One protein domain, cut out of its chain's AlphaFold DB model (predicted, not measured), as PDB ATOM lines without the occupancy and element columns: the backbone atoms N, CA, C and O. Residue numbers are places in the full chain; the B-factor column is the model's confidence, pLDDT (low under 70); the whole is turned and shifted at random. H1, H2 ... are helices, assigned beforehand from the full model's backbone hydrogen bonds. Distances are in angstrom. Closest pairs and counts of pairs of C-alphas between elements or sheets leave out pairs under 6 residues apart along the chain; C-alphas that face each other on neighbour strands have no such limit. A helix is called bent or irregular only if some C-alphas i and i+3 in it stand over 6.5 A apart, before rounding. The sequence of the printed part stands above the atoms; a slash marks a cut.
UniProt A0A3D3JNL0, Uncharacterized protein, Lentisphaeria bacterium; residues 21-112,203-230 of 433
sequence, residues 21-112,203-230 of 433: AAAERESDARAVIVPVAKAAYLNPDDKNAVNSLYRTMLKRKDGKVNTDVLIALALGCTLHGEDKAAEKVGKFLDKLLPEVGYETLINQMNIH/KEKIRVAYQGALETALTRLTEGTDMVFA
ATOM      1  N   ALA A  21     124.751  25.454  -2.849       55.03
ATOM      2  CA  ALA A  21     125.907  25.425  -1.942       55.03
ATOM      3  C   ALA A  21     125.664  24.626  -0.642       55.03
ATOM      4  O   ALA A  21     126.610  24.158  -0.004       55.03
ATOM      5  N   ALA A  22     124.403  24.475  -0.222       54.53
ATOM      6  CA  ALA A  22     124.046  23.666   0.943       54.53
ATOM      7  C   ALA A  22     124.006  22.164   0.613       54.53
ATOM      8  O   ALA A  22     124.358  21.354   1.470       54.53
ATOM      9  N   ALA A  23     123.616  21.804  -0.615       59.00
ATOM     10  CA  ALA A  23     123.560  20.420  -1.079       59.00
ATOM     11  C   ALA A  23     124.963  19.831  -1.319       59.00
ATOM     12  O   ALA A  23     125.232  18.709  -0.893       59.00
ATOM     13  N   GLU A  24     125.890  20.601  -1.904       58.94
ATOM     14  CA  GLU A  24     127.278  20.151  -2.120       58.94
ATOM     15  C   GLU A  24     128.006  19.849  -0.801       58.94
ATOM     16  O   GLU A  24     128.610  18.787  -0.647       58.94
ATOM     17  N   ARG A  25     127.856  20.710   0.217       59.38
ATOM     18  CA  ARG A  25     128.465  20.490   1.543       59.38
ATOM     19  C   ARG A  25     127.920  19.257   2.267       59.38
ATOM     20  O   ARG A  25     128.615  18.680   3.104       59.38
ATOM     21  N   GLU A  26     126.678  18.866   1.982       61.84
ATOM     22  CA  GLU A  26     126.050  17.680   2.569       61.84
ATOM     23  C   GLU A  26     126.445  16.388   1.830       61.84
ATOM     24  O   GLU A  26     126.546  15.331   2.450       61.84
ATOM     25  N   SER A  27     126.754  16.469   0.535       64.62
ATOM     26  CA  SER A  27     127.350  15.365  -0.228       64.62
ATOM     27  C   SER A  27     128.754  15.022   0.292       64.62
ATOM     28  O   SER A  27     129.030  13.872   0.651       64.62
ATOM     29  N   ASP A  28     129.607  16.038   0.472       74.50
ATOM     30  CA  ASP A  28     130.971  15.871   0.998       74.50
ATOM     31  C   ASP A  28     130.979  15.293   2.421       74.50
ATOM     32  O   ASP A  28     131.834  14.486   2.793       74.50
ATOM     33  N   ALA A  29     129.980  15.666   3.226       74.38
ATOM     34  CA  ALA A  29     129.750  15.120   4.558       74.38
ATOM     35  C   ALA A  29     129.620  13.596   4.554       74.38
ATOM     36  O   ALA A  29     130.275  12.888   5.326       74.38
ATOM     37  N   ARG A  30     128.728  13.104   3.689       83.25
ATOM     38  CA  ARG A  30     128.361  11.693   3.600       83.25
ATOM     39  C   ARG A  30     129.533  10.882   3.068       83.25
ATOM     40  O   ARG A  30     129.845   9.843   3.649       83.25
ATOM     41  N   ALA A  31     130.236  11.404   2.060       86.06
ATOM     42  CA  ALA A  31     131.416  10.773   1.475       86.06
ATOM     43  C   ALA A  31     132.523  10.491   2.508       86.06
ATOM     44  O   ALA A  31     133.217   9.482   2.406       86.06
ATOM     45  N   VAL A  32     132.663  11.336   3.536       89.00
ATOM     46  CA  VAL A  32     133.667  11.148   4.597       89.00
ATOM     47  C   VAL A  32     133.144  10.289   5.756       89.00
ATOM     48  O   VAL A  32     133.884   9.458   6.283       89.00
ATOM     49  N   ILE A  33     131.887  10.462   6.182       90.88
ATOM     50  CA  ILE A  33     131.346   9.758   7.361       90.88
ATOM     51  C   ILE A  33     131.046   8.289   7.052       90.88
ATOM     52  O   ILE A  33     131.385   7.422   7.859       90.88
ATOM     53  N   VAL A  34     130.426   7.995   5.905       91.94
ATOM     54  CA  VAL A  34     129.921   6.648   5.585       91.94
ATOM     55  C   VAL A  34     131.032   5.588   5.591       91.94
ATOM     56  O   VAL A  34     130.844   4.568   6.259       91.94
ATOM     57  N   PRO A  35     132.207   5.786   4.957       92.19
ATOM     58  CA  PRO A  35     133.273   4.781   4.981       92.19
ATOM     59  C   PRO A  35     133.793   4.497   6.393       92.19
ATOM     60  O   PRO A  35     134.042   3.347   6.749       92.19
ATOM     61  N   VAL A  36     133.918   5.538   7.221       93.69
ATOM     62  CA  VAL A  36     134.434   5.417   8.590       93.69
ATOM     63  C   VAL A  36     133.410   4.739   9.503       93.69
ATOM     64  O   VAL A  36     133.769   3.851  10.275       93.69
ATOM     65  N   ALA A  37     132.131   5.098   9.375       93.88
ATOM     66  CA  ALA A  37     131.039   4.443  10.088       93.88
ATOM     67  C   ALA A  37     130.903   2.967   9.675       93.88
ATOM     68  O   ALA A  37     130.757   2.105  10.538       93.88
ATOM     69  N   LYS A  38     131.043   2.647   8.380       92.81
ATOM     70  CA  LYS A  38     131.025   1.265   7.871       92.81
ATOM     71  C   LYS A  38     132.204   0.446   8.396       92.81
ATOM     72  O   LYS A  38     132.011  -0.691   8.814       92.81
ATOM     73  N   ALA A  39     133.409   1.018   8.442       91.88
ATOM     74  CA  ALA A  39     134.571   0.355   9.037       91.88
ATOM     75  C   ALA A  39     134.352   0.038  10.528       91.88
ATOM     76  O   ALA A  39     134.674  -1.061  10.980       91.88
ATOM     77  N   ALA A  40     133.756   0.977  11.269       94.31
ATOM     78  CA  ALA A  40     133.442   0.812  12.684       94.31
ATOM     79  C   ALA A  40     132.269  -0.157  12.938       94.31
ATOM     80  O   ALA A  40     132.233  -0.801  13.984       94.31
ATOM     81  N   TYR A  41     131.347  -0.295  11.980       93.88
ATOM     82  CA  TYR A  41     130.263  -1.283  11.999       93.88
ATOM     83  C   TYR A  41     130.784  -2.708  11.783       93.88
ATOM     84  O   TYR A  41     130.409  -3.623  12.513       93.88
ATOM     85  N   LEU A  42     131.676  -2.886  10.799       92.12
ATOM     86  CA  LEU A  42     132.284  -4.180  10.476       92.12
ATOM     87  C   LEU A  42     133.237  -4.667  11.575       92.12
ATOM     88  O   LEU A  42     133.357  -5.869  11.786       92.12
ATOM     89  N   ASN A  43     133.887  -3.742  12.289       94.06
ATOM     90  CA  ASN A  43     134.845  -4.053  13.350       94.06
ATOM     91  C   ASN A  43     134.487  -3.308  14.648       94.06
ATOM     92  O   ASN A  43     135.200  -2.385  15.047       94.06
ATOM     93  N   PRO A  44     133.398  -3.686  15.343       91.56
ATOM     94  CA  PRO A  44     132.922  -2.938  16.507       91.56
ATOM     95  C   PRO A  44     133.885  -2.991  17.702       91.56
ATOM     96  O   PRO A  44     133.918  -2.075  18.527       91.56
ATOM     97  N   ASP A  45     134.707  -4.040  17.776       93.88
ATOM     98  CA  ASP A  45     135.753  -4.197  18.786       93.88
ATOM     99  C   ASP A  45     137.085  -3.520  18.405       93.88
ATOM    100  O   ASP A  45     138.018  -3.528  19.211       93.88
ATOM    101  N   ASP A  46     137.199  -2.905  17.223       95.56
ATOM    102  CA  ASP A  46     138.389  -2.134  16.863       95.56
ATOM    103  C   ASP A  46     138.291  -0.698  17.392       95.56
ATOM    104  O   ASP A  46     137.613   0.179  16.846       95.56
ATOM    105  N   LYS A  47     139.050  -0.435  18.458       95.56
ATOM    106  CA  LYS A  47     139.180   0.891  19.066       95.56
ATOM    107  C   LYS A  47     139.641   1.958  18.064       95.56
ATOM    108  O   LYS A  47     139.255   3.122  18.195       95.56
ATOM    109  N   ASN A  48     140.459   1.605  17.071       95.69
ATOM    110  CA  ASN A  48     140.942   2.561  16.075       95.69
ATOM    111  C   ASN A  48     139.830   3.000  15.123       95.69
ATOM    112  O   ASN A  48     139.751   4.189  14.809       95.69
ATOM    113  N   ALA A  49     138.939   2.089  14.727       93.31
ATOM    114  CA  ALA A  49     137.779   2.415  13.906       93.31
ATOM    115  C   ALA A  49     136.837   3.398  14.626       93.31
ATOM    116  O   ALA A  49     136.468   4.430  14.059       93.31
ATOM    117  N   VAL A  50     136.544   3.157  15.912       94.12
ATOM    118  CA  VAL A  50     135.736   4.074  16.743       94.12
ATOM    119  C   VAL A  50     136.424   5.431  16.914       94.12
ATOM    120  O   VAL A  50     135.792   6.476  16.766       94.12
ATOM    121  N   ASN A  51     137.735   5.447  17.166       93.19
ATOM    122  CA  ASN A  51     138.503   6.690  17.277       93.19
ATOM    123  C   ASN A  51     138.568   7.470  15.960       93.19
ATOM    124  O   ASN A  51     138.579   8.703  15.975       93.19
ATOM    125  N   SER A  52     138.620   6.773  14.826       93.62
ATOM    126  CA  SER A  52     138.543   7.391  13.505       93.62
ATOM    127  C   SER A  52     137.191   8.079  13.329       93.62
ATOM    128  O   SER A  52     137.152   9.267  13.007       93.62
ATOM    129  N   LEU A  53     136.093   7.392  13.668       93.25
ATOM    130  CA  LEU A  53     134.747   7.968  13.642       93.25
ATOM    131  C   LEU A  53     134.641   9.186  14.570       93.25
ATOM    132  O   LEU A  53     134.181  10.242  14.142       93.25
ATOM    133  N   TYR A  54     135.158   9.083  15.798       93.12
ATOM    134  CA  TYR A  54     135.206  10.184  16.766       93.12
ATOM    135  C   TYR A  54     135.908  11.424  16.203       93.12
ATOM    136  O   TYR A  54     135.371  12.532  16.234       93.12
ATOM    137  N   ARG A  55     137.119  11.248  15.660       92.00
ATOM    138  CA  ARG A  55     137.921  12.342  15.092       92.00
ATOM    139  C   ARG A  55     137.251  12.955  13.872       92.00
ATOM    140  O   ARG A  55     137.280  14.176  13.731       92.00
ATOM    141  N   THR A  56     136.667  12.128  13.009       91.69
ATOM    142  CA  THR A  56     135.915  12.588  11.841       91.69
ATOM    143  C   THR A  56     134.746  13.458  12.279       91.69
ATOM    144  O   THR A  56     134.627  14.577  11.794       91.69
ATOM    145  N   MET A  57     133.961  13.018  13.264       88.75
ATOM    146  CA  MET A  57     132.818  13.776  13.780       88.75
ATOM    147  C   MET A  57     133.228  15.083  14.472       88.75
ATOM    148  O   MET A  57     132.579  16.101  14.269       88.75
ATOM    149  N   LEU A  58     134.338  15.107  15.221       84.56
ATOM    150  CA  LEU A  58     134.831  16.334  15.865       84.56
ATOM    151  C   LEU A  58     135.336  17.403  14.889       84.56
ATOM    152  O   LEU A  58     135.295  18.590  15.203       84.56
ATOM    153  N   LYS A  59     135.867  17.002  13.729       85.81
ATOM    154  CA  LYS A  59     136.359  17.951  12.715       85.81
ATOM    155  C   LYS A  59     135.222  18.690  12.008       85.81
ATOM    156  O   LYS A  59     135.472  19.705  11.357       85.81
ATOM    157  N   ARG A  60     133.989  18.198  12.132       79.44
ATOM    158  CA  ARG A  60     132.808  18.763  11.485       79.44
ATOM    159  C   ARG A  60     132.271  19.935  12.304       79.44
ATOM    160  O   ARG A  60     131.887  19.786  13.459       79.44
ATOM    161  N   LYS A  61     132.297  21.127  11.701       66.62
ATOM    162  CA  LYS A  61     131.801  22.386  12.293       66.62
ATOM    163  C   LYS A  61     130.371  22.719  11.870       66.62
ATOM    164  O   LYS A  61     129.800  23.687  12.351       66.62
ATOM    165  N   ASP A  62     129.814  21.950  10.946       63.06
ATOM    166  CA  ASP A  62     128.628  22.282  10.164       63.06
ATOM    167  C   ASP A  62     127.299  22.147  10.921       63.06
ATOM    168  O   ASP A  62     126.254  22.436  10.347       63.06
ATOM    169  N   GLY A  63     127.311  21.774  12.207       59.56
ATOM    170  CA  GLY A  63     126.139  21.800  13.099       59.56
ATOM    171  C   GLY A  63     125.041  20.779  12.767       59.56
ATOM    172  O   GLY A  63     124.339  20.331  13.668       59.56
ATOM    173  N   LYS A  64     124.947  20.332  11.510       66.00
ATOM    174  CA  LYS A  64     124.116  19.226  11.023       66.00
ATOM    175  C   LYS A  64     124.770  17.885  11.340       66.00
ATOM    176  O   LYS A  64     125.150  17.110  10.461       66.00
ATOM    177  N   VAL A  65     124.987  17.638  12.621       68.38
ATOM    178  CA  VAL A  65     125.564  16.380  13.070       68.38
ATOM    179  C   VAL A  65     124.452  15.340  13.108       68.38
ATOM    180  O   VAL A  65     123.440  15.550  13.767       68.38
ATOM    181  N   ASN A  66     124.624  14.227  12.391       83.06
ATOM    182  CA  ASN A  66     123.659  13.136  12.442       83.06
ATOM    183  C   ASN A  66     123.635  12.556  13.867       83.06
ATOM    184  O   ASN A  66     124.629  12.004  14.349       83.06
ATOM    185  N   THR A  67     122.496  12.719  14.536       86.56
ATOM    186  CA  THR A  67     122.288  12.334  15.931       86.56
ATOM    187  C   THR A  67     122.491  10.838  16.158       86.56
ATOM    188  O   THR A  67     123.052  10.457  17.181       86.56
ATOM    189  N   ASP A  68     122.144   9.985  15.191       89.56
ATOM    190  CA  ASP A  68     122.336   8.536  15.307       89.56
ATOM    191  C   ASP A  68     123.820   8.165  15.285       89.56
ATOM    192  O   ASP A  68     124.257   7.309  16.051       89.56
ATOM    193  N   VAL A  69     124.627   8.858  14.469       92.25
ATOM    194  CA  VAL A  69     126.090   8.671  14.462       92.25
ATOM    195  C   VAL A  69     126.684   9.079  15.808       92.25
ATOM    196  O   VAL A  69     127.610   8.433  16.287       92.25
ATOM    197  N   LEU A  70     126.158  10.128  16.444       92.56
ATOM    198  CA  LEU A  70     126.599  10.543  17.778       92.56
ATOM    199  C   LEU A  70     126.186   9.550  18.867       92.56
ATOM    200  O   LEU A  70     126.994   9.263  19.749       92.56
ATOM    201  N   ILE A  71     124.969   9.004  18.804       92.81
ATOM    202  CA  ILE A  71     124.513   7.947  19.720       92.81
ATOM    203  C   ILE A  71     125.414   6.719  19.572       92.81
ATOM    204  O   ILE A  71     125.962   6.230  20.562       92.81
ATOM    205  N   ALA A  72     125.642   6.272  18.334       94.81
ATOM    206  CA  ALA A  72     126.573   5.194  18.031       94.81
ATOM    207  C   ALA A  72     127.975   5.504  18.569       94.81
ATOM    208  O   ALA A  72     128.590   4.678  19.236       94.81
ATOM    209  N   LEU A  73     128.479   6.716  18.358       95.25
ATOM    210  CA  LEU A  73     129.793   7.119  18.836       95.25
ATOM    211  C   LEU A  73     129.907   7.064  20.366       95.25
ATOM    212  O   LEU A  73     130.907   6.571  20.884       95.25
ATOM    213  N   ALA A  74     128.887   7.521  21.092       95.00
ATOM    214  CA  ALA A  74     128.862   7.469  22.549       95.00
ATOM    215  C   ALA A  74     128.867   6.019  23.072       95.00
ATOM    216  O   ALA A  74     129.625   5.685  23.991       95.00
ATOM    217  N   LEU A  75     128.091   5.135  22.434       95.44
ATOM    218  CA  LEU A  75     128.083   3.699  22.722       95.44
ATOM    219  C   LEU A  75     129.435   3.051  22.405       95.44
ATOM    220  O   LEU A  75     129.954   2.304  23.231       95.44
ATOM    221  N   GLY A  76     130.043   3.382  21.265       95.75
ATOM    222  CA  GLY A  76     131.367   2.904  20.873       95.75
ATOM    223  C   GLY A  76     132.454   3.340  21.858       95.75
ATOM    224  O   GLY A  76     133.263   2.524  22.292       95.75
ATOM    225  N   CYS A  77     132.451   4.603  22.296       95.62
ATOM    226  CA  CYS A  77     133.363   5.070  23.342       95.62
ATOM    227  C   CYS A  77     133.155   4.301  24.657       95.62
ATOM    228  O   CYS A  77     134.130   3.875  25.275       95.62
ATOM    229  N   THR A  78     131.902   4.063  25.052       94.00
ATOM    230  CA  THR A  78     131.570   3.289  26.259       94.00
ATOM    231  C   THR A  78     132.041   1.832  26.143       94.00
ATOM    232  O   THR A  78     132.620   1.290  27.083       94.00
ATOM    233  N   LEU A  79     131.866   1.204  24.974       95.19
ATOM    234  CA  LEU A  79     132.298  -0.168  24.686       95.19
ATOM    235  C   LEU A  79     133.807  -0.360  24.902       95.19
ATOM    236  O   LEU A  79     134.242  -1.408  25.387       95.19
ATOM    237  N   HIS A  80     134.589   0.669  24.568       95.38
ATOM    238  CA  HIS A  80     136.052   0.685  24.654       95.38
ATOM    239  C   HIS A  80     136.603   1.280  25.957       95.38
ATOM    240  O   HIS A  80     137.818   1.443  26.086       95.38
ATOM    241  N   GLY A  81     135.739   1.589  26.933       92.94
ATOM    242  CA  GLY A  81     136.135   2.161  28.225       92.94
ATOM    243  C   GLY A  81     136.662   3.597  28.136       92.94
ATOM    244  O   GLY A  81     137.396   4.050  29.014       92.94
ATOM    245  N   GLU A  82     136.313   4.321  27.073       94.69
ATOM    246  CA  GLU A  82     136.640   5.735  26.877       94.69
ATOM    247  C   GLU A  82     135.564   6.625  27.526       94.69
ATOM    248  O   GLU A  82     134.956   7.479  26.876       94.69
ATOM    249  N   ASP A  83     135.327   6.432  28.828       90.44
ATOM    250  CA  ASP A  83     134.211   7.041  29.573       90.44
ATOM    251  C   ASP A  83     134.188   8.574  29.454       90.44
ATOM    252  O   ASP A  83     133.132   9.182  29.312       90.44
ATOM    253  N   LYS A  84     135.363   9.222  29.433       92.94
ATOM    254  CA  LYS A  84     135.474  10.684  29.261       92.94
ATOM    255  C   LYS A  84     135.057  11.151  27.867       92.94
ATOM    256  O   LYS A  84     134.562  12.268  27.724       92.94
ATOM    257  N   ALA A  85     135.325  10.355  26.831       92.75
ATOM    258  CA  ALA A  85     134.893  10.667  25.474       92.75
ATOM    259  C   ALA A  85     133.383  10.435  25.345       92.75
ATOM    260  O   ALA A  85     132.686  11.318  24.853       92.75
ATOM    261  N   ALA A  86     132.879   9.324  25.890       92.75
ATOM    262  CA  ALA A  86     131.450   9.040  25.966       92.75
ATOM    263  C   ALA A  86     130.688  10.154  26.704       92.75
ATOM    264  O   ALA A  86     129.695  10.651  26.189       92.75
ATOM    265  N   GLU A  87     131.194  10.632  27.846       92.44
ATOM    266  CA  GLU A  87     130.597  11.741  28.604       92.44
ATOM    267  C   GLU A  87     130.574  13.048  27.796       92.44
ATOM    268  O   GLU A  87     129.592  13.787  27.827       92.44
ATOM    269  N   LYS A  88     131.638  13.352  27.038       93.25
ATOM    270  CA  LYS A  88     131.676  14.540  26.169       93.25
ATOM    271  C   LYS A  88     130.644  14.460  25.047       93.25
ATOM    272  O   LYS A  88     129.972  15.456  24.789       93.25
ATOM    273  N   VAL A  89     130.524  13.302  24.394       92.56
ATOM    274  CA  VAL A  89     129.517  13.076  23.346       92.56
ATOM    275  C   VAL A  89     128.113  13.111  23.950       92.56
ATOM    276  O   VAL A  89     127.239  13.763  23.389       92.56
ATOM    277  N   GLY A  90     127.917  12.521  25.130       92.06
ATOM    278  CA  GLY A  90     126.663  12.565  25.881       92.06
ATOM    279  C   GLY A  90     126.216  13.991  26.198       92.06
ATOM    280  O   GLY A  90     125.116  14.376  25.832       92.06
ATOM    281  N   LYS A  91     127.109  14.838  26.730       92.62
ATOM    282  CA  LYS A  91     126.822  16.269  26.959       92.62
ATOM    283  C   LYS A  91     126.487  17.033  25.681       92.62
ATOM    284  O   LYS A  91     125.795  18.047  25.733       92.62
ATOM    285  N   PHE A  92     127.036  16.617  24.542       90.12
ATOM    286  CA  PHE A  92     126.687  17.204  23.252       90.12
ATOM    287  C   PHE A  92     125.293  16.750  22.803       90.12
ATOM    288  O   PHE A  92     124.499  17.581  22.373       90.12
ATOM    289  N   LEU A  93     124.966  15.468  22.986       89.81
ATOM    290  CA  LEU A  93     123.633  14.914  22.746       89.81
ATOM    291  C   LEU A  93     122.567  15.544  23.651       89.81
ATOM    292  O   LEU A  93     121.512  15.893  23.142       89.81
ATOM    293  N   ASP A  94     122.851  15.786  24.933       91.06
ATOM    294  CA  ASP A  94     121.940  16.490  25.853       91.06
ATOM    295  C   ASP A  94     121.585  17.897  25.356       91.06
ATOM    296  O   ASP A  94     120.455  18.351  25.500       91.06
ATOM    297  N   LYS A  95     122.549  18.596  24.742       89.31
ATOM    298  CA  LYS A  95     122.312  19.922  24.150       89.31
ATOM    299  C   LYS A  95     121.491  19.854  22.866       89.31
ATOM    300  O   LYS A  95     120.741  20.784  22.593       89.31
ATOM    301  N   LEU A  96     121.673  18.801  22.070       85.31
ATOM    302  CA  LEU A  96     120.937  18.600  20.819       85.31
ATOM    303  C   LEU A  96     119.521  18.060  21.053       85.31
ATOM    304  O   LEU A  96     118.627  18.355  20.267       85.31
ATOM    305  N   LEU A  97     119.323  17.276  22.113       85.62
ATOM    306  CA  LEU A  97     118.076  16.594  22.455       85.62
ATOM    307  C   LEU A  97     117.659  16.903  23.907       85.62
ATOM    308  O   LEU A  97     117.593  15.981  24.727       85.62
ATOM    309  N   PRO A  98     117.363  18.170  24.248       85.69
ATOM    310  CA  PRO A  98     117.090  18.573  25.628       85.69
ATOM    311  C   PRO A  98     115.835  17.920  26.223       85.69
ATOM    312  O   PRO A  98     115.757  17.751  27.435       85.69
ATOM    313  N   GLU A  99     114.863  17.538  25.388       80.50
ATOM    314  CA  GLU A  99     113.613  16.913  25.843       80.50
ATOM    315  C   GLU A  99     113.787  15.448  26.257       80.50
ATOM    316  O   GLU A  99     113.094  14.977  27.155       80.50
ATOM    317  N   VAL A 100     114.706  14.718  25.613       83.62
ATOM    318  CA  VAL A 100     114.928  13.293  25.900       83.62
ATOM    319  C   VAL A 100     116.099  13.120  26.865       83.62
ATOM    320  O   VAL A 100     115.988  12.395  27.851       83.62
ATOM    321  N   GLY A 101     117.217  13.800  26.599       83.38
ATOM    322  CA  GLY A 101     118.486  13.596  27.289       83.38
ATOM    323  C   GLY A 101     119.192  12.296  26.883       83.38
ATOM    324  O   GLY A 101     118.581  11.262  26.596       83.38
ATOM    325  N   TYR A 102     120.519  12.338  26.875       86.75
ATOM    326  CA  TYR A 102     121.406  11.218  26.583       86.75
ATOM    327  C   TYR A 102     121.204  10.056  27.558       86.75
ATOM    328  O   TYR A 102     121.147   8.900  27.142       86.75
ATOM    329  N   GLU A 103     121.055  10.348  28.852       83.12
ATOM    330  CA  GLU A 103     120.889   9.316  29.878       83.12
ATOM    331  C   GLU A 103     119.602   8.503  29.665       83.12
ATOM    332  O   GLU A 103     119.625   7.275  29.745       83.12
ATOM    333  N   THR A 104     118.500   9.157  29.293       83.62
ATOM    334  CA  THR A 104     117.229   8.488  28.977       83.62
ATOM    335  C   THR A 104     117.361   7.598  27.742       83.62
ATOM    336  O   THR A 104     116.940   6.444  27.787       83.62
ATOM    337  N   LEU A 105     118.000   8.085  26.668       83.75
ATOM    338  CA  LEU A 105     118.264   7.292  25.457       83.75
ATOM    339  C   LEU A 105     119.090   6.042  25.766       83.75
ATOM    340  O   LEU A 105     118.762   4.940  25.328       83.75
ATOM    341  N   ILE A 106     120.153   6.200  26.551       84.12
ATOM    342  CA  ILE A 106     121.039   5.100  26.933       84.12
ATOM    343  C   ILE A 106     120.311   4.077  27.807       84.12
ATOM    344  O   ILE A 106     120.437   2.871  27.578       84.12
ATOM    345  N   ASN A 107     119.498   4.541  28.757       80.62
ATOM    346  CA  ASN A 107     118.695   3.672  29.611       80.62
ATOM    347  C   ASN A 107     117.651   2.877  28.808       80.62
ATOM    348  O   ASN A 107     117.459   1.688  29.069       80.62
ATOM    349  N   GLN A 108     117.031   3.485  27.791       81.75
ATOM    350  CA  GLN A 108     116.080   2.806  26.899       81.75
ATOM    351  C   GLN A 108     116.725   1.683  26.076       81.75
ATOM    352  O   GLN A 108     116.063   0.699  25.751       81.75
ATOM    353  N   MET A 109     118.024   1.779  25.780       83.75
ATOM    354  CA  MET A 109     118.758   0.746  25.040       83.75
ATOM    355  C   MET A 109     119.115  -0.490  25.885       83.75
ATOM    356  O   MET A 109     119.692  -1.437  25.356       83.75
ATOM    357  N   ASN A 110     118.762  -0.516  27.179       88.12
ATOM    358  CA  ASN A 110     118.957  -1.663  28.075       88.12
ATOM    359  C   ASN A 110     120.405  -2.202  28.074       88.12
ATOM    360  O   ASN A 110     120.645  -3.408  28.097       88.12
ATOM    361  N   ILE A 111     121.396  -1.306  28.042       92.75
ATOM    362  CA  ILE A 111     122.817  -1.680  27.918       92.75
ATOM    363  C   ILE A 111     123.472  -2.115  29.240       92.75
ATOM    364  O   ILE A 111     124.668  -2.415  29.287       92.75
ATOM    365  N   HIS A 112     122.712  -2.117  30.331       92.25
ATOM    366  CA  HIS A 112     123.198  -2.453  31.660       92.25
ATOM    367  C   HIS A 112     122.745  -3.859  32.078       92.25
ATOM    368  O   HIS A 112     121.662  -4.322  31.727       92.25
ATOM    369  N   LYS A 203     129.165  -5.377  28.320       93.81
ATOM    370  CA  LYS A 203     129.943  -5.201  27.082       93.81
ATOM    371  C   LYS A 203     129.204  -5.734  25.847       93.81
ATOM    372  O   LYS A 203     129.162  -5.052  24.831       93.81
ATOM    373  N   GLU A 204     128.580  -6.905  25.959       93.31
ATOM    374  CA  GLU A 204     127.848  -7.512  24.845       93.31
ATOM    375  C   GLU A 204     126.597  -6.714  24.459       93.31
ATOM    376  O   GLU A 204     126.388  -6.424  23.286       93.31
ATOM    377  N   LYS A 205     125.802  -6.269  25.441       94.00
ATOM    378  CA  LYS A 205     124.616  -5.445  25.168       94.00
ATOM    379  C   LYS A 205     124.987  -4.095  24.560       94.00
ATOM    380  O   LYS A 205     124.307  -3.632  23.651       94.00
ATOM    381  N   ILE A 206     126.083  -3.487  25.023       94.69
ATOM    382  CA  ILE A 206     126.619  -2.258  24.428       94.69
ATOM    383  C   ILE A 206     127.038  -2.511  22.982       94.69
ATOM    384  O   ILE A 206     126.729  -1.685  22.133       94.69
ATOM    385  N   ARG A 207     127.705  -3.635  22.683       94.88
ATOM    386  CA  ARG A 207     128.103  -3.983  21.311       94.88
ATOM    387  C   ARG A 207     126.884  -4.091  20.394       94.88
ATOM    388  O   ARG A 207     126.882  -3.476  19.333       94.88
ATOM    389  N   VAL A 208     125.845  -4.807  20.826       93.81
ATOM    390  CA  VAL A 208     124.597  -4.956  20.060       93.81
ATOM    391  C   VAL A 208     123.915  -3.599  19.849       93.81
ATOM    392  O   VAL A 208     123.573  -3.254  18.721       93.81
ATOM    393  N   ALA A 209     123.772  -2.794  20.907       93.94
ATOM    394  CA  ALA A 209     123.188  -1.455  20.804       93.94
ATOM    395  C   ALA A 209     124.009  -0.536  19.885       93.94
ATOM    396  O   ALA A 209     123.450   0.203  19.079       93.94
ATOM    397  N   TYR A 210     125.340  -0.608  19.972       95.56
ATOM    398  CA  TYR A 210     126.265   0.148  19.136       95.56
ATOM    399  C   TYR A 210     126.114  -0.203  17.653       95.56
ATOM    400  O   TYR A 210     125.986   0.697  16.823       95.56
ATOM    401  N   GLN A 211     126.087  -1.495  17.320       94.38
ATOM    402  CA  GLN A 211     125.900  -1.947  15.944       94.38
ATOM    403  C   GLN A 211     124.532  -1.534  15.398       94.38
ATOM    404  O   GLN A 211     124.480  -0.983  14.303       94.38
ATOM    405  N   GLY A 212     123.453  -1.697  16.171       91.88
ATOM    406  CA  GLY A 212     122.115  -1.266  15.751       91.88
ATOM    407  C   GLY A 212     121.999   0.253  15.555       91.88
ATOM    408  O   GLY A 212     121.337   0.718  14.625       91.88
ATOM    409  N   ALA A 213     122.684   1.046  16.387       92.56
ATOM    410  CA  ALA A 213     122.758   2.496  16.217       92.56
ATOM    411  C   ALA A 213     123.545   2.882  14.952       92.56
ATOM    412  O   ALA A 213     123.104   3.750  14.200       92.56
ATOM    413  N   LEU A 214     124.677   2.218  14.680       93.69
ATOM    414  CA  LEU A 214     125.448   2.432  13.452       93.69
ATOM    415  C   LEU A 214     124.680   2.027  12.198       93.69
ATOM    416  O   LEU A 214     124.744   2.738  11.204       93.69
ATOM    417  N   GLU A 215     123.965   0.908  12.240       92.62
ATOM    418  CA  GLU A 215     123.128   0.452  11.135       92.62
ATOM    419  C   GLU A 215     122.053   1.494  10.816       92.62
ATOM    420  O   GLU A 215     121.974   1.959   9.683       92.62
ATOM    421  N   THR A 216     121.321   1.961  11.834       89.44
ATOM    422  CA  THR A 216     120.314   3.030  11.692       89.44
ATOM    423  C   THR A 216     120.925   4.303  11.101       89.44
ATOM    424  O   THR A 216     120.361   4.912  10.186       89.44
ATOM    425  N   ALA A 217     122.103   4.695  11.596       91.31
ATOM    426  CA  ALA A 217     122.821   5.864  11.113       91.31
ATOM    427  C   ALA A 217     123.247   5.711   9.645       91.31
ATOM    428  O   ALA A 217     123.050   6.627   8.849       91.31
ATOM    429  N   LEU A 218     123.805   4.556   9.272       90.81
ATOM    430  CA  LEU A 218     124.211   4.242   7.904       90.81
ATOM    431  C   LEU A 218     123.005   4.225   6.964       90.81
ATOM    432  O   LEU A 218     123.072   4.851   5.910       90.81
ATOM    433  N   THR A 219     121.891   3.599   7.351       88.38
ATOM    434  CA  THR A 219     120.653   3.621   6.565       88.38
ATOM    435  C   THR A 219     120.211   5.056   6.287       88.38
ATOM    436  O   THR A 219     120.071   5.418   5.128       88.38
ATOM    437  N   ARG A 220     120.110   5.922   7.302       85.00
ATOM    438  CA  ARG A 220     119.712   7.332   7.104       85.00
ATOM    439  C   ARG A 220     120.710   8.150   6.285       85.00
ATOM    440  O   ARG A 220     120.313   9.000   5.498       85.00
ATOM    441  N   LEU A 221     122.013   7.915   6.453       85.38
ATOM    442  CA  LEU A 221     123.043   8.605   5.662       85.38
ATOM    443  C   LEU A 221     123.012   8.199   4.182       85.38
ATOM    444  O   LEU A 221     123.405   8.991   3.324       85.38
ATOM    445  N   THR A 222     122.554   6.981   3.902       82.56
ATOM    446  CA  THR A 222     122.479   6.400   2.558       82.56
ATOM    447  C   THR A 222     121.080   6.427   1.955       82.56
ATOM    448  O   THR A 222     120.934   6.101   0.785       82.56
ATOM    449  N   GLU A 223     120.050   6.868   2.684       69.62
ATOM    450  CA  GLU A 223     118.729   7.139   2.115       69.62
ATOM    451  C   GLU A 223     118.870   8.204   1.008       69.62
ATOM    452  O   GLU A 223     119.130   9.384   1.262       69.62
ATOM    453  N   GLY A 224     118.794   7.725  -0.242       55.94
ATOM    454  CA  GLY A 224     119.104   8.451  -1.481       55.94
ATOM    455  C   GLY A 224     120.064   7.717  -2.435       55.94
ATOM    456  O   GLY A 224     120.118   8.054  -3.612       55.94
ATOM    457  N   THR A 225     120.788   6.699  -1.962       47.31
ATOM    458  CA  THR A 225     121.750   5.886  -2.730       47.31
ATOM    459  C   THR A 225     121.685   4.432  -2.266       47.31
ATOM    460  O   THR A 225     121.949   4.157  -1.094       47.31
ATOM    461  N   ASP A 226     121.350   3.500  -3.156       41.91
ATOM    462  CA  ASP A 226     121.269   2.075  -2.824       41.91
ATOM    463  C   ASP A 226     122.593   1.568  -2.232       41.91
ATOM    464  O   ASP A 226     123.659   1.651  -2.848       41.91
ATOM    465  N   MET A 227     122.546   1.064  -0.996       43.31
ATOM    466  CA  MET A 227     123.711   0.457  -0.360       43.31
ATOM    467  C   MET A 227     123.992  -0.903  -0.991       43.31
ATOM    468  O   MET A 227     123.467  -1.924  -0.554       43.31
ATOM    469  N   VAL A 228     124.884  -0.930  -1.977       45.66
ATOM    470  CA  VAL A 228     125.484  -2.179  -2.449       45.66
ATOM    471  C   VAL A 228     126.569  -2.592  -1.447       45.66
ATOM    472  O   VAL A 228     127.608  -1.940  -1.297       45.66
ATOM    473  N   PHE A 229     126.314  -3.660  -0.692       46.12
ATOM    474  CA  PHE A 229     127.338  -4.298   0.133       46.12
ATOM    475  C   PHE A 229     128.303  -5.089  -0.763       46.12
ATOM    476  O   PHE A 229     127.932  -5.589  -1.821       46.12
ATOM    477  N   ALA A 230     129.574  -5.169  -0.356       45.22
ATOM    478  CA  ALA A 230     130.656  -5.738  -1.166       45.22
ATOM    479  C   ALA A 230     130.510  -7.251  -1.441       45.22
ATOM    480  O   ALA A 230     131.291  -7.802  -2.208       45.22
TER     481      ALA A 230
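AT A GLANCE: This is residues 21 to 112 and 203 to 230 of the 433 residues of an uncharacterized protein of Lentisphaeria bacterium (UniProt A0A3D3JNL0). Four helices, H1, H2, H3 and H6, form an up-and-down bundle, in which each runs against the one before it in the chain, with H3 touching H2 and H6 inside the bundle and H4 outside it. H4 packs on H3, short H5 stands crosswise to H4, and H1, the longest helix, packs on H2 and H6 and begins at one end of the long axis. The printed part has 120 residues with six named helices, H1 to H6 in order, and no named strand; its class is all helix. It is compact, with a radius of gyration of the C-alphas of 13.8 A and spans of 41 by 34 by 22 A.

IN THESE COORDINATES: Find C-alpha 21 at (125.907, 25.425, -1.942); from there H1, residues 21 to 42, runs 32.7 A. It has a kink of 26 degrees near residue 33 and is neither bent nor irregular, but only just: C-alphas 32 and 35 are 6.4 A apart. Next come H2, residues 47 to 59, and H3, residues 67 to 79, which begins at C-alpha 67 (122.288, 12.334, 15.931). H4, residues 83 to 96, covers 19.7 A, and H5, residues 102 to 108, 10.0 A. After the cut, H6, residues 203 to 222, runs 28.1 A to C-alpha 222 at (122.479, 6.400, 2.558).

HOW THE PARTS SIT: Start at H1, which touches H2 with residues 32 to 40 alone; this hairpin has a shallow tilt of 14 degrees, and its closest C-alphas, of Ala 40 and Ala 49, are 4.8 A apart. H1 also touches H6, opposite ways at a shallow tilt of 31 degrees, closest at the C-alphas of Tyr 41 and Gln 211, 5.9 A. H2 and H3 form a hairpin at a steep tilt of 38 degrees; residues 50 to 54 of H2 touch residues 73 to 77 of H3, closest at the C-alphas of Val 50 and Gly 76, 6.1 A. H3 is the hub, touching H2, H4 and H6. It forms a hairpin with H4, whose closest C-alphas are those of Ala 74 and Ala 86, 4.6 A. With H6 it has 26 pairs of C-alphas within 8 A, the closest those of Asp 68 and Ala 217, 5.0 A. H4 touches H5 with residues 90 to 94 alone, about perpendicular at 81 degrees, closest at the C-alphas of Asp 94 and Tyr 102, 5.3 A. Helix packing is mostly aligned, but only just, with 4 of 6 touching pairs at a shallow tilt. H2 and H6 are apart. Every O i to N i+4 pair is within hydrogen-bond range in H2 to H6; in H1, 15 of 18 are.

THE WHOLE: The C-alphas farthest apart are those of Ala 21 and His 112, 43.7 A. Residues 113 to 202 are not printed, and C-alphas 112 and 203 are 8.6 A apart across this cut. Of the links printed whole, none is long. Look for pLDDT under 70 at residues 21 to 27, 61 to 65 and 223 to 230; the mean of the printed part is 84.7.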